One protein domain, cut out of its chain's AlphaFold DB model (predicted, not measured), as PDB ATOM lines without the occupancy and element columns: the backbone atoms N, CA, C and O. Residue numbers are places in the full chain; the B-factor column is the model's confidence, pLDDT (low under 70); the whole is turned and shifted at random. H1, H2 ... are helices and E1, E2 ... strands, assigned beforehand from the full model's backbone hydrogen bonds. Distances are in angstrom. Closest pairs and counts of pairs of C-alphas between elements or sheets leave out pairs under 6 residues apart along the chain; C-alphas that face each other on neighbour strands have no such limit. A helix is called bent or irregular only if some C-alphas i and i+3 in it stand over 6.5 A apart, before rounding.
ATOM      1  N   LEU A   8      -1.581 -13.101 -21.594       96.62
ATOM      2  CA  LEU A   8      -0.941 -12.776 -22.866       96.62
ATOM      3  C   LEU A   8       0.146 -11.729 -22.628       96.62
ATOM      4  O   LEU A   8      -0.151 -10.588 -22.268       96.62
ATOM      5  N   VAL A   9       1.401 -12.109 -22.852       95.06
ATOM      6  CA  VAL A   9       2.557 -11.215 -22.705       95.06
ATOM      7  C   VAL A   9       3.129 -10.856 -24.065       95.06
ATOM      8  O   VAL A   9       3.211 -11.691 -24.962       95.06
ATOM      9  N   ARG A  10       3.522  -9.594 -24.245       94.50
ATOM     10  CA  ARG A  10       4.093  -9.129 -25.510       94.50
ATOM     11  C   ARG A  10       5.621  -9.222 -25.464       94.50
ATOM     12  O   ARG A  10       6.217  -8.531 -24.639       94.50
ATOM     13  N   PRO A  11       6.258 -10.022 -26.334       93.06
ATOM     14  CA  PRO A  11       7.711 -10.089 -26.404       93.06
ATOM     15  C   PRO A  11       8.264  -8.837 -27.086       93.06
ATOM     16  O   PRO A  11       7.793  -8.417 -28.151       93.06
ATOM     17  N   VAL A  12       9.258  -8.222 -26.456       93.94
ATOM     18  CA  VAL A  12       9.848  -6.948 -26.876       93.94
ATOM     19  C   VAL A  12      11.361  -7.008 -26.714       93.94
ATOM     20  O   VAL A  12      11.851  -7.749 -25.865       93.94
ATOM     21  N   VAL A  13      12.098  -6.222 -27.500       91.62
ATOM     22  CA  VAL A  13      13.574  -6.203 -27.445       91.62
ATOM     23  C   VAL A  13      14.068  -5.747 -26.073       91.62
ATOM     24  O   VAL A  13      15.023  -6.295 -25.529       91.62
ATOM     25  N   LYS A  14      13.401  -4.748 -25.486       88.00
ATOM     26  CA  LYS A  14      13.750  -4.204 -24.176       88.00
ATOM     27  C   LYS A  14      12.522  -3.621 -23.488       88.00
ATOM     28  O   LYS A  14      11.878  -2.719 -24.020       88.00
ATOM     29  N   SER A  15      12.238  -4.104 -22.280       85.69
ATOM     30  CA  SER A  15      11.139  -3.597 -21.439       85.69
ATOM     31  C   SER A  15      11.611  -2.647 -20.338       85.69
ATOM     32  O   SER A  15      10.865  -1.773 -19.914       85.69
ATOM     33  N   GLN A  16      12.840  -2.824 -19.843       85.38
ATOM     34  CA  GLN A  16      13.375  -2.085 -18.695       85.38
ATOM     35  C   GLN A  16      14.416  -1.062 -19.145       85.38
ATOM     36  O   GLN A  16      15.255  -1.378 -19.980       85.38
ATOM     37  N   GLY A  17      14.406   0.149 -18.581       84.88
ATOM     38  CA  GLY A  17      15.412   1.178 -18.887       84.88
ATOM     39  C   GLY A  17      15.256   1.828 -20.266       84.88
ATOM     40  O   GLY A  17      16.261   2.202 -20.877       84.88
ATOM     41  N   LEU A  18      14.021   1.914 -20.771       86.12
ATOM     42  CA  LEU A  18      13.676   2.733 -21.935       86.12
ATOM     43  C   LEU A  18      13.817   4.215 -21.575       86.12
ATOM     44  O   LEU A  18      13.324   4.661 -20.534       86.12
ATOM     45  N   LYS A  19      14.495   4.984 -22.427       84.62
ATOM     46  CA  LYS A  19      14.616   6.433 -22.248       84.62
ATOM     47  C   LYS A  19      13.301   7.113 -22.604       84.62
ATOM     48  O   LYS A  19      12.494   6.617 -23.387       84.62
ATOM     49  N   ARG A  20      13.097   8.311 -22.058       83.00
ATOM     50  CA  ARG A  20      11.936   9.139 -22.392       83.00
ATOM     51  C   ARG A  20      11.882   9.377 -23.907       83.00
ATOM     52  O   ARG A  20      12.780  10.000 -24.460       83.00
ATOM     53  N   GLY A  21      10.813   8.903 -24.547       87.31
ATOM     54  CA  GLY A  21      10.592   9.022 -25.992       87.31
ATOM     55  C   GLY A  21      11.014   7.800 -26.814       87.31
ATOM     56  O   GLY A  21      10.612   7.704 -27.971       87.31
ATOM     57  N   GLU A  22      11.752   6.847 -26.235       88.75
ATOM     58  CA  GLU A  22      12.001   5.560 -26.889       88.75
ATOM     59  C   GLU A  22      10.709   4.741 -26.942       88.75
ATOM     60  O   GLU A  22       9.922   4.705 -25.992       88.75
ATOM     61  N   LYS A  23      10.483   4.092 -28.085       85.94
ATOM     62  CA  LYS A  23       9.337   3.209 -28.293       85.94
ATOM     63  C   LYS A  23       9.749   1.772 -28.032       85.94
ATOM     64  O   LYS A  23      10.854   1.358 -28.361       85.94
ATOM     65  N   VAL A  24       8.812   1.014 -27.478       91.31
ATOM     66  CA  VAL A  24       8.936  -0.433 -27.336       91.31
ATOM     67  C   VAL A  24       8.982  -1.064 -28.728       91.31
ATOM     68  O   VAL A  24       8.040  -0.913 -29.507       91.31
ATOM     69  N   GLU A  25      10.060  -1.782 -29.021       93.06
ATOM     70  CA  GLU A  25      10.186  -2.585 -30.234       93.06
ATOM     71  C   GLU A  25       9.627  -3.986 -29.985       93.06
ATOM     72  O   GLU A  25      10.106  -4.721 -29.119       93.06
ATOM     73  N   VAL A  26       8.576  -4.335 -30.725       93.00
ATOM     74  CA  VAL A  26       7.858  -5.605 -30.594       93.00
ATOM     75  C   VAL A  26       8.501  -6.641 -31.500       93.00
ATOM     76  O   VAL A  26       8.620  -6.411 -32.698       93.00
ATOM     77  N   ILE A  27       8.839  -7.800 -30.938       93.44
ATOM     78  CA  ILE A  27       9.526  -8.864 -31.682       93.44
ATOM     79  C   ILE A  27       8.525  -9.724 -32.465       93.44
ATOM     80  O   ILE A  27       8.821 -10.171 -33.569       93.44
ATOM     81  N   ARG A  28       7.336  -9.981 -31.901       92.38
ATOM     82  CA  ARG A  28       6.296 -10.830 -32.510       92.38
ATOM     83  C   ARG A  28       4.923 -10.650 -31.848       92.38
ATOM     84  O   ARG A  28       4.755  -9.792 -30.974       92.38
ATOM     85  N   GLY A  29       3.947 -11.457 -32.271       93.06
ATOM     86  CA  GLY A  29       2.665 -11.605 -31.583       93.06
ATOM     87  C   GLY A  29       2.812 -12.074 -30.129       93.06
ATOM     88  O   GLY A  29       3.910 -12.430 -29.692       93.06
ATOM     89  N   PRO A  30       1.732 -12.009 -29.337       95.19
ATOM     90  CA  PRO A  30       1.797 -12.334 -27.921       95.19
ATOM     91  C   PRO A  30       2.228 -13.788 -27.665       95.19
ATOM     92  O   PRO A  30       2.067 -14.685 -28.488       95.19
ATOM     93  N   LEU A  31       2.793 -14.015 -26.486       95.88
ATOM     94  CA  LEU A  31       3.011 -15.341 -25.923       95.88
ATOM     95  C   LEU A  31       1.893 -15.601 -24.922       95.88
ATOM     96  O   LEU A  31       1.514 -14.696 -24.173       95.88
ATOM     97  N   ARG A  32       1.378 -16.826 -24.892       97.38
ATOM     98  CA  ARG A  32       0.428 -17.256 -23.868       97.38
ATOM     99  C   ARG A  32       1.181 -17.995 -22.782       97.38
ATOM    100  O   ARG A  32       1.876 -18.961 -23.075       97.38
ATOM    101  N   ILE A  33       1.023 -17.558 -21.541       98.00
ATOM    102  CA  ILE A  33       1.589 -18.261 -20.391       98.00
ATOM    103  C   ILE A  33       0.802 -19.551 -20.160       98.00
ATOM    104  O   ILE A  33      -0.420 -19.516 -20.013       98.00
ATOM    105  N   VAL A  34       1.501 -20.681 -20.134       98.00
ATOM    106  CA  VAL A  34       0.932 -22.027 -19.980       98.00
ATOM    107  C   VAL A  34       0.962 -22.443 -18.516       98.00
ATOM    108  O   VAL A  34      -0.059 -22.838 -17.960       98.00
ATOM    109  N   SER A  35       2.117 -22.307 -17.868       97.62
ATOM    110  CA  SER A  35       2.303 -22.662 -16.463       97.62
ATOM    111  C   SER A  35       3.266 -21.682 -15.794       97.62
ATOM    112  O   SER A  35       4.137 -21.104 -16.448       97.62
ATOM    113  N   VAL A  36       3.085 -21.450 -14.491       97.62
ATOM    114  CA  VAL A  36       4.066 -20.706 -13.700       97.62
ATOM    115  C   VAL A  36       4.236 -21.351 -12.334       97.62
ATOM    116  O   VAL A  36       3.250 -21.571 -11.628       97.62
ATOM    117  N   GLY A  37       5.482 -21.627 -11.966       96.38
ATOM    118  CA  GLY A  37       5.847 -22.348 -10.751       96.38
ATOM    119  C   GLY A  37       7.066 -21.754 -10.058       96.38
ATOM    120  O   GLY A  37       7.747 -20.874 -10.592       96.38
ATOM    121  N   ARG A  38       7.320 -22.221  -8.834       96.50
ATOM    122  CA  ARG A  38       8.536 -21.921  -8.075       96.50
ATOM    123  C   ARG A  38       9.268 -23.231  -7.841       96.50
ATOM    124  O   ARG A  38       8.677 -24.140  -7.269       96.50
ATOM    125  N   GLU A  39      10.517 -23.297  -8.266       96.31
ATOM    126  CA  GLU A  39      11.354 -24.501  -8.206       96.31
ATOM    127  C   GLU A  39      12.748 -24.093  -7.742       96.31
ATOM    128  O   GLU A  39      13.169 -22.964  -8.018       96.31
ATOM    129  N   ALA A  40      13.447 -24.956  -7.001       97.56
ATOM    130  CA  ALA A  40      14.838 -24.678  -6.675       97.56
ATOM    131  C   ALA A  40      15.680 -24.939  -7.924       97.56
ATOM    132  O   ALA A  40      15.474 -25.926  -8.624       97.56
ATOM    133  N   LEU A  41      16.643 -24.068  -8.217       96.69
ATOM    134  CA  LEU A  41      17.442 -24.203  -9.437       96.69
ATOM    135  C   LEU A  41      18.214 -25.543  -9.489       96.69
ATOM    136  O   LEU A  41      18.387 -26.132 -10.555       96.69
ATOM    137  N   VAL A  42      18.611 -26.064  -8.327       97.69
ATOM    138  CA  VAL A  42      19.254 -27.375  -8.158       97.69
ATOM    139  C   VAL A  42      18.340 -28.563  -8.487       97.69
ATOM    140  O   VAL A  42      18.852 -29.644  -8.771       97.69
ATOM    141  N   ASP A  43      17.014 -28.385  -8.524       97.75
ATOM    142  CA  ASP A  43      16.071 -29.467  -8.838       97.75
ATOM    143  C   ASP A  43      16.247 -29.980 -10.279       97.75
ATOM    144  O   ASP A  43      15.961 -31.144 -10.563       97.75
ATOM    145  N   LEU A  44      16.834 -29.169 -11.172       97.06
ATOM    146  CA  LEU A  44      17.243 -29.581 -12.524       97.06
ATOM    147  C   LEU A  44      18.252 -30.746 -12.530       97.06
ATOM    148  O   LEU A  44      18.436 -31.386 -13.563       97.06
ATOM    149  N   LEU A  45      18.923 -31.018 -11.404       98.12
ATOM    150  CA  LEU A  45      19.876 -32.123 -11.257       98.12
ATOM    151  C   LEU A  45      19.232 -33.426 -10.764       98.12
ATOM    152  O   LEU A  45      19.898 -34.459 -10.765       98.12
ATOM    153  N   ILE A  46      17.970 -33.394 -10.318       97.69
ATOM    154  CA  ILE A  46      17.282 -34.575  -9.770       97.69
ATOM    155  C   ILE A  46      16.941 -35.567 -10.887       97.69
ATOM    156  O   ILE A  46      17.148 -36.770 -10.734       97.69
ATOM    157  N   ASP A  47      16.435 -35.058 -12.009       97.31
ATOM    158  CA  ASP A  47      16.150 -35.828 -13.218       97.31
ATOM    159  C   ASP A  47      16.926 -35.210 -14.384       97.31
ATOM    160  O   ASP A  47      16.617 -34.115 -14.855       97.31
ATOM    161  N   GLU A  48      17.945 -35.928 -14.861       95.25
ATOM    162  CA  GLU A  48      18.803 -35.462 -15.952       95.25
ATOM    163  C   GLU A  48      18.018 -35.216 -17.253       95.25
ATOM    164  O   GLU A  48      18.333 -34.290 -18.003       95.25
ATOM    165  N   THR A  49      16.979 -36.009 -17.525       97.69
ATOM    166  CA  THR A  49      16.148 -35.847 -18.726       97.69
ATOM    167  C   THR A  49      15.336 -34.563 -18.634       97.69
ATOM    168  O   THR A  49      15.278 -33.796 -19.600       97.69
ATOM    169  N   TYR A  50      14.745 -34.302 -17.465       97.12
ATOM    170  CA  TYR A  50      14.051 -33.047 -17.190       97.12
ATOM    171  C   TYR A  50      15.000 -31.850 -17.305       97.12
ATOM    172  O   TYR A  50      14.735 -30.937 -18.085       97.12
ATOM    173  N   GLY A  51      16.146 -31.888 -16.620       98.00
ATOM    174  CA  GLY A  51      17.114 -30.794 -16.630       98.00
ATOM    175  C   GLY A  51      17.598 -30.439 -18.036       98.00
ATOM    176  O   GLY A  51      17.628 -29.266 -18.409       98.00
ATOM    177  N   ARG A  52      17.934 -31.446 -18.856       98.12
ATOM    178  CA  ARG A  52      18.357 -31.229 -20.253       98.12
ATOM    179  C   ARG A  52      17.246 -30.630 -21.106       98.12
ATOM    180  O   ARG A  52      17.518 -29.773 -21.945       98.12
ATOM    181  N   ARG A  53      15.999 -31.059 -20.893       98.19
ATOM    182  CA  ARG A  53      14.839 -30.494 -21.588       98.19
ATOM    183  C   ARG A  53      14.652 -29.018 -21.242       98.19
ATOM    184  O   ARG A  53      14.432 -28.231 -22.156       98.19
ATOM    185  N   GLU A  54      14.763 -28.636 -19.974       97.81
ATOM    186  CA  GLU A  54      14.637 -27.231 -19.567       97.81
ATOM    187  C   GLU A  54      15.785 -26.379 -20.140       97.81
ATOM    188  O   GLU A  54      15.523 -25.314 -20.691       97.81
ATOM    189  N   CYS A  55      17.027 -26.887 -20.163       98.06
ATOM    190  CA  CYS A  55      18.141 -26.212 -20.850       98.06
ATOM    191  C   CYS A  55      17.837 -25.984 -22.343       98.06
ATOM    192  O   CYS A  55      18.123 -24.920 -22.891       98.06
ATOM    193  N   ALA A  56      17.225 -26.967 -23.013       98.12
ATOM    194  CA  ALA A  56      16.820 -26.836 -24.410       98.12
ATOM    195  C   ALA A  56      15.692 -25.812 -24.612       98.12
ATOM    196  O   ALA A  56      15.741 -25.047 -25.576       98.12
ATOM    197  N   LEU A  57      14.708 -25.760 -23.709       96.94
ATOM    198  CA  LEU A  57      13.618 -24.775 -23.745       96.94
ATOM    199  C   LEU A  57      14.110 -23.341 -23.500       96.94
ATOM    200  O   LEU A  57      13.580 -22.411 -24.104       96.94
ATOM    201  N   GLU A  58      15.163 -23.174 -22.697       96.25
ATOM    202  CA  GLU A  58      15.888 -21.905 -22.513       96.25
ATOM    203  C   GLU A  58      16.773 -21.532 -23.722       96.25
ATOM    204  O   GLU A  58      17.364 -20.454 -23.764       96.25
ATOM    205  N   GLY A  59      16.847 -22.397 -24.742       96.56
ATOM    206  CA  GLY A  59      17.573 -22.148 -25.990       96.56
ATOM    207  C   GLY A  59      19.006 -22.685 -26.025       96.56
ATOM    208  O   GLY A  59      19.729 -22.396 -26.976       96.56
ATOM    209  N   PHE A  60      19.419 -23.491 -25.043       97.81
ATOM    210  CA  PHE A  60      20.773 -24.053 -24.940       97.81
ATOM    211  C   PHE A  60      20.873 -25.521 -25.381       97.81
ATOM    212  O   PHE A  60      21.852 -26.193 -25.074       97.81
ATOM    213  N   GLY A  61      19.876 -26.046 -26.100       96.56
ATOM    214  CA  GLY A  61      19.818 -27.469 -26.474       96.56
ATOM    215  C   GLY A  61      21.001 -27.934 -27.329       96.56
ATOM    216  O   GLY A  61      21.520 -29.026 -27.106       96.56
ATOM    217  N   ASP A  62      21.458 -27.076 -28.244       97.00
ATOM    218  CA  ASP A  62      22.603 -27.331 -29.131       97.00
ATOM    219  C   ASP A  62      23.908 -26.688 -28.623       97.00
ATOM    220  O   ASP A  62      24.944 -26.755 -29.290       97.00
ATOM    221  N   ASP A  63      23.881 -26.039 -27.453       98.12
ATOM    222  CA  ASP A  63      25.070 -25.414 -26.879       98.12
ATOM    223  C   ASP A  63      26.036 -26.496 -26.358       98.12
ATOM    224  O   ASP A  63      25.619 -27.388 -25.617       98.12
ATOM    225  N   PRO A  64      27.339 -26.450 -26.688       96.75
ATOM    226  CA  PRO A  64      28.288 -27.495 -26.296       96.75
ATOM    227  C   PRO A  64      28.510 -27.609 -24.777       96.75
ATOM    228  O   PRO A  64      29.034 -28.627 -24.315       96.75
ATOM    229  N   VAL A  65      28.146 -26.580 -24.007       96.94
ATOM    230  CA  VAL A  65      28.363 -26.494 -22.559       96.94
ATOM    231  C   VAL A  65      27.029 -26.369 -21.829       96.94
ATOM    232  O   VAL A  65      26.705 -27.209 -20.993       96.94
ATOM    233  N   LEU A  66      26.225 -25.368 -22.180       97.94
ATOM    234  CA  LEU A  66      24.994 -25.015 -21.473       97.94
ATOM    235  C   LEU A  66      23.824 -25.974 -21.752       97.94
ATOM    236  O   LEU A  66      22.792 -25.867 -21.098       97.94
ATOM    237  N   CYS A  67      23.990 -26.967 -22.636       97.50
ATOM    238  CA  CYS A  67      23.046 -28.089 -22.753       97.50
ATOM    239  C   CYS A  67      23.061 -29.031 -21.533       97.50
ATOM    240  O   CYS A  67      22.258 -29.968 -21.447       97.50
ATOM    241  N   ARG A  68      24.017 -28.847 -20.614       97.94
ATOM    242  CA  ARG A  68      24.192 -29.663 -19.417       97.94
ATOM    243  C   ARG A  68      23.638 -28.929 -18.189       97.94
ATOM    244  O   ARG A  68      24.085 -27.815 -17.916       97.94
ATOM    245  N   PRO A  69      22.749 -29.557 -17.396       98.06
ATOM    246  CA  PRO A  69      22.106 -28.902 -16.258       98.06
ATOM    247  C   PRO A  69      23.079 -28.269 -15.260       98.06
ATOM    248  O   PRO A  69      22.880 -27.127 -14.864       98.06
ATOM    249  N   GLN A  70      24.166 -28.953 -14.888       98.06
ATOM    250  CA  GLN A  70      25.123 -28.392 -13.929       98.06
ATOM    251  C   GLN A  70      25.810 -27.116 -14.442       98.06
ATOM    252  O   GLN A  70      25.972 -26.159 -13.686       98.06
ATOM    253  N   ASP A  71      26.159 -27.083 -15.729       98.25
ATOM    254  CA  ASP A  71      26.839 -25.953 -16.362       98.25
ATOM    255  C   ASP A  71      25.861 -24.777 -16.557       98.25
ATOM    256  O   ASP A  71      26.216 -23.614 -16.341       98.25
ATOM    257  N   PHE A  72      24.598 -25.079 -16.882       98.12
ATOM    258  CA  PHE A  72      23.512 -24.101 -16.926       98.12
ATOM    259  C   PHE A  72      23.270 -23.446 -15.559       98.12
ATOM    260  O   PHE A  72      23.190 -22.222 -15.481       98.12
ATOM    261  N   ILE A  73      23.206 -24.229 -14.475       98.00
ATOM    262  CA  ILE A  73      23.003 -23.711 -13.111       98.00
ATOM    263  C   ILE A  73      24.131 -22.755 -12.718       98.00
ATOM    264  O   ILE A  73      23.862 -21.658 -12.226       98.00
ATOM    265  N   GLU A  74      25.389 -23.135 -12.959       97.94
ATOM    266  CA  GLU A  74      26.538 -22.276 -12.654       97.94
ATOM    267  C   GLU A  74      26.475 -20.959 -13.440       97.94
ATOM    268  O   GLU A  74      26.639 -19.871 -12.876       97.94
ATOM    269  N   PHE A  75      26.186 -21.038 -14.742       98.00
ATOM    270  CA  PHE A  75      25.990 -19.865 -15.587       98.00
ATOM    271  C   PHE A  75      24.852 -18.970 -15.077       98.00
ATOM    272  O   PHE A  75      25.019 -17.746 -14.992       98.00
ATOM    273  N   PHE A  76      23.715 -19.566 -14.718       97.75
ATOM    274  CA  PHE A  76      22.539 -18.852 -14.244       97.75
ATOM    275  C   PHE A  76      22.849 -18.113 -12.939       97.75
ATOM    276  O   PHE A  76      22.673 -16.899 -12.885       97.75
ATOM    277  N   CYS A  77      23.424 -18.791 -11.939       97.69
ATOM    278  CA  CYS A  77      23.854 -18.189 -10.669       97.69
ATOM    279  C   CYS A  77      24.922 -17.097 -10.829       97.69
ATOM    280  O   CYS A  77      25.002 -16.172 -10.023       97.69
ATOM    281  N   ARG A  78      25.777 -17.185 -11.852       97.19
ATOM    282  CA  ARG A  78      26.785 -16.151 -12.125       97.19
ATOM    283  C   ARG A  78      26.172 -14.882 -12.716       97.19
ATOM    284  O   ARG A  78      26.679 -13.787 -12.488       97.19
ATOM    285  N   THR A  79      25.135 -15.032 -13.533       96.25
ATOM    286  CA  THR A  79      24.520 -13.931 -14.296       96.25
ATOM    287  C   THR A  79      23.294 -13.337 -13.610       96.25
ATOM    288  O   THR A  79      22.956 -12.177 -13.845       96.25
ATOM    289  N   HIS A  80      22.672 -14.101 -12.719       93.38
ATOM    290  CA  HIS A  80      21.519 -13.721 -11.922       93.38
ATOM    291  C   HIS A  80      21.922 -13.809 -10.457       93.38
ATOM    292  O   HIS A  80      22.545 -14.778 -10.048       93.38
ATOM    293  N   ALA A  81      21.593 -12.796  -9.659       93.44
ATOM    294  CA  ALA A  81      21.968 -12.730  -8.247       93.44
ATOM    295  C   ALA A  81      21.178 -13.745  -7.385       93.44
ATOM    296  O   ALA A  81      20.341 -13.353  -6.574       93.44
ATOM    297  N   CYS A  82      21.422 -15.041  -7.590       96.19
ATOM    298  CA  CYS A  82      20.802 -16.170  -6.899       96.19
ATOM    299  C   CYS A  82      21.781 -17.346  -6.750       96.19
ATOM    300  O   CYS A  82      22.722 -17.501  -7.528       96.19
ATOM    301  N   GLY A  83      21.538 -18.202  -5.763       97.69
ATOM    302  CA  GLY A  83      22.240 -19.464  -5.546       97.69
ATOM    303  C   GLY A  83      21.479 -20.685  -6.084       97.69
ATOM    304  O   GLY A  83      20.296 -20.594  -6.402       97.69
ATOM    305  N   PRO A  84      22.131 -21.860  -6.145       97.06
ATOM    306  CA  PRO A  84      21.528 -23.077  -6.695       97.06
ATOM    307  C   PRO A  84      20.327 -23.578  -5.878       97.06
ATOM    308  O   PRO A  84      19.406 -24.168  -6.429       97.06
ATOM    309  N   GLY A  85      20.303 -23.337  -4.565       97.81
ATOM    310  CA  GLY A  85      19.172 -23.704  -3.708       97.81
ATOM    311  C   GLY A  85      18.030 -22.684  -3.699       97.81
ATOM    312  O   GLY A  85      17.009 -22.932  -3.060       97.81
ATOM    313  N   ASP A  86      18.192 -21.536  -4.363       97.69
ATOM    314  CA  ASP A  86      17.163 -20.506  -4.354       97.69
ATOM    315  C   ASP A  86      15.990 -20.917  -5.236       97.69
ATOM    316  O   ASP A  86      16.151 -21.450  -6.336       97.69
ATOM    317  N   LEU A  87      14.786 -20.600  -4.761       97.38
ATOM    318  CA  LEU A  87      13.595 -20.729  -5.578       97.38
ATOM    319  C   LEU A  87      13.649 -19.692  -6.709       97.38
ATOM    320  O   LEU A  87      13.691 -18.480  -6.463       97.38
ATOM    321  N   VAL A  88      13.566 -20.160  -7.945       95.81
ATOM    322  CA  VAL A  88      13.397 -19.346  -9.153       95.81
ATOM    323  C   VAL A  88      11.982 -19.515  -9.696       95.81
ATOM    324  O   VAL A  88      11.233 -20.389  -9.263       95.81
ATOM    325  N   THR A  89      11.554 -18.610 -10.575       95.88
ATOM    326  CA  THR A  89      10.228 -18.705 -11.195       95.88
ATOM    327  C   THR A  89      10.359 -19.398 -12.542       95.88
ATOM    328  O   THR A  89      10.888 -18.794 -13.469       95.88
ATOM    329  N   ARG A  90       9.839 -20.622 -12.659       96.38
ATOM    330  CA  ARG A  90       9.703 -21.317 -13.942       96.38
ATOM    331  C   ARG A  90       8.468 -20.781 -14.655       96.38
ATOM    332  O   ARG A  90       7.370 -20.855 -14.101       96.38
ATOM    333  N   ILE A  91       8.637 -20.230 -15.853       97.38
ATOM    334  CA  ILE A  91       7.543 -19.705 -16.677       97.38
ATOM    335  C   ILE A  91       7.522 -20.488 -17.983       97.38
ATOM    336  O   ILE A  91       8.427 -20.360 -18.799       97.38
ATOM    337  N   GLU A  92       6.459 -21.249 -18.206       97.12
ATOM    338  CA  GLU A  92       6.226 -21.929 -19.475       97.12
ATOM    339  C   GLU A  92       5.271 -21.102 -20.331       97.12
ATOM    340  O   GLU A  92       4.269 -20.576 -19.833       97.12
ATOM    341  N   PHE A  93       5.555 -20.993 -21.625       96.81
ATOM    342  CA  PHE A  93       4.720 -20.256 -22.563       96.81
ATOM    343  C   PHE A  93       4.631 -20.958 -23.917       96.81
ATOM    344  O   PHE A  93       5.483 -21.759 -24.288       96.81
ATOM    345  N   GLU A  94       3.614 -20.591 -24.687       95.75
ATOM    346  CA  GLU A  94       3.447 -20.998 -26.078       95.75
ATOM    347  C   GLU A  94       3.245 -19.782 -26.989       95.75
ATOM    348  O   GLU A  94       2.766 -18.720 -26.571       95.75
ATOM    349  N   TYR A  95       3.602 -19.930 -28.264       94.56
ATOM    350  CA  TYR A  95       3.346 -18.911 -29.279       94.56
ATOM    351  C   TYR A  95       1.858 -18.896 -29.646       94.56
ATOM    352  O   TYR A  95       1.285 -19.936 -29.966       94.56
ATOM    353  N   THR A  96       1.216 -17.721 -29.629       92.06
ATOM    354  CA  THR A  96      -0.200 -17.619 -30.031       92.06
ATOM    355  C   THR A  96      -0.393 -17.745 -31.530       92.06
ATOM    356  O   THR A  96      -1.435 -18.214 -31.986       92.06
TER     357      THR A  96
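This is residues 8 to 96 of the 101 residues of an uncharacterized protein of mine drainage metagenome (UniProt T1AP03). Picture a long two-stranded ribbon, E1 beside E2, with a cluster of three helices, H1 to H3, at one end and a long loop, residues 8 to 30, reaching out from the other end. Residues 17 to 22 at the loop's tip stand free. The printed part has 89 residues, ordered E1, H1, H2, H3, E2; the sheet, E1 - E2, is antiparallel and the class is mixed, helices and strands. The whole is loose, with a radius of gyration of the C-alphas of 15.2 A, and elongated, spanning 45 by 28 by 27 A.

Start at C-alpha 8, (-0.941, -12.776, -22.866); residues 8 to 30 hold no named element. Find C-alpha 31 at (3.011, -15.341, -25.923), where E1, residues 31 to 40, begins; it measures 24.4 A and bends by 63 degrees at residue 34. Next come H1, residues 41 to 45, H2, residues 48 to 60, 14.7 A, and H3, residues 69 to 79, 15.3 A. H2 is irregular: C-alphas 57 and 60 are 7.3 A apart. E2, residues 87 to 95, measures 25.9 A and ends at C-alpha 95, (3.346, -18.911, -29.279).

Look first at E1 and E2, antiparallel at 160 degrees, where N 34 and O 92 are 2.8 A apart and N 90 and O 37 3.0 A, within hydrogen-bond range. Residues 8 to 9 pair antiparallel with residues 31 to 32 of E1. H1 touches H3, closest at the C-alphas of Leu 44 and Pro 69, 6.2 A. H1 and H2 touch only at the corner, H2 with residues 50 to 54 alone; the C-alphas of Leu 44 and Gly 51 are closest, 4.3 A. H2 touches H3 at a steep tilt of 45 degrees, the same way, closest at the C-alphas of Gly 51 and Pro 69, 5.4 A. E1 is apart from H2 and H3, and H2 from E2. Every O i to N i+4 pair is within hydrogen-bond range in H3, 8 of 9 in H2, and 0 of 1 in H1, where 2 of 2 O i to N i+3 pairs are.

The C-alphas farthest apart, those of Gly 21 and Ile 46, are 47.0 A apart. The printed part has no cut, and no link between named elements is long. The mean pLDDT of the printed part is 95.3, and no printed residue is under 70.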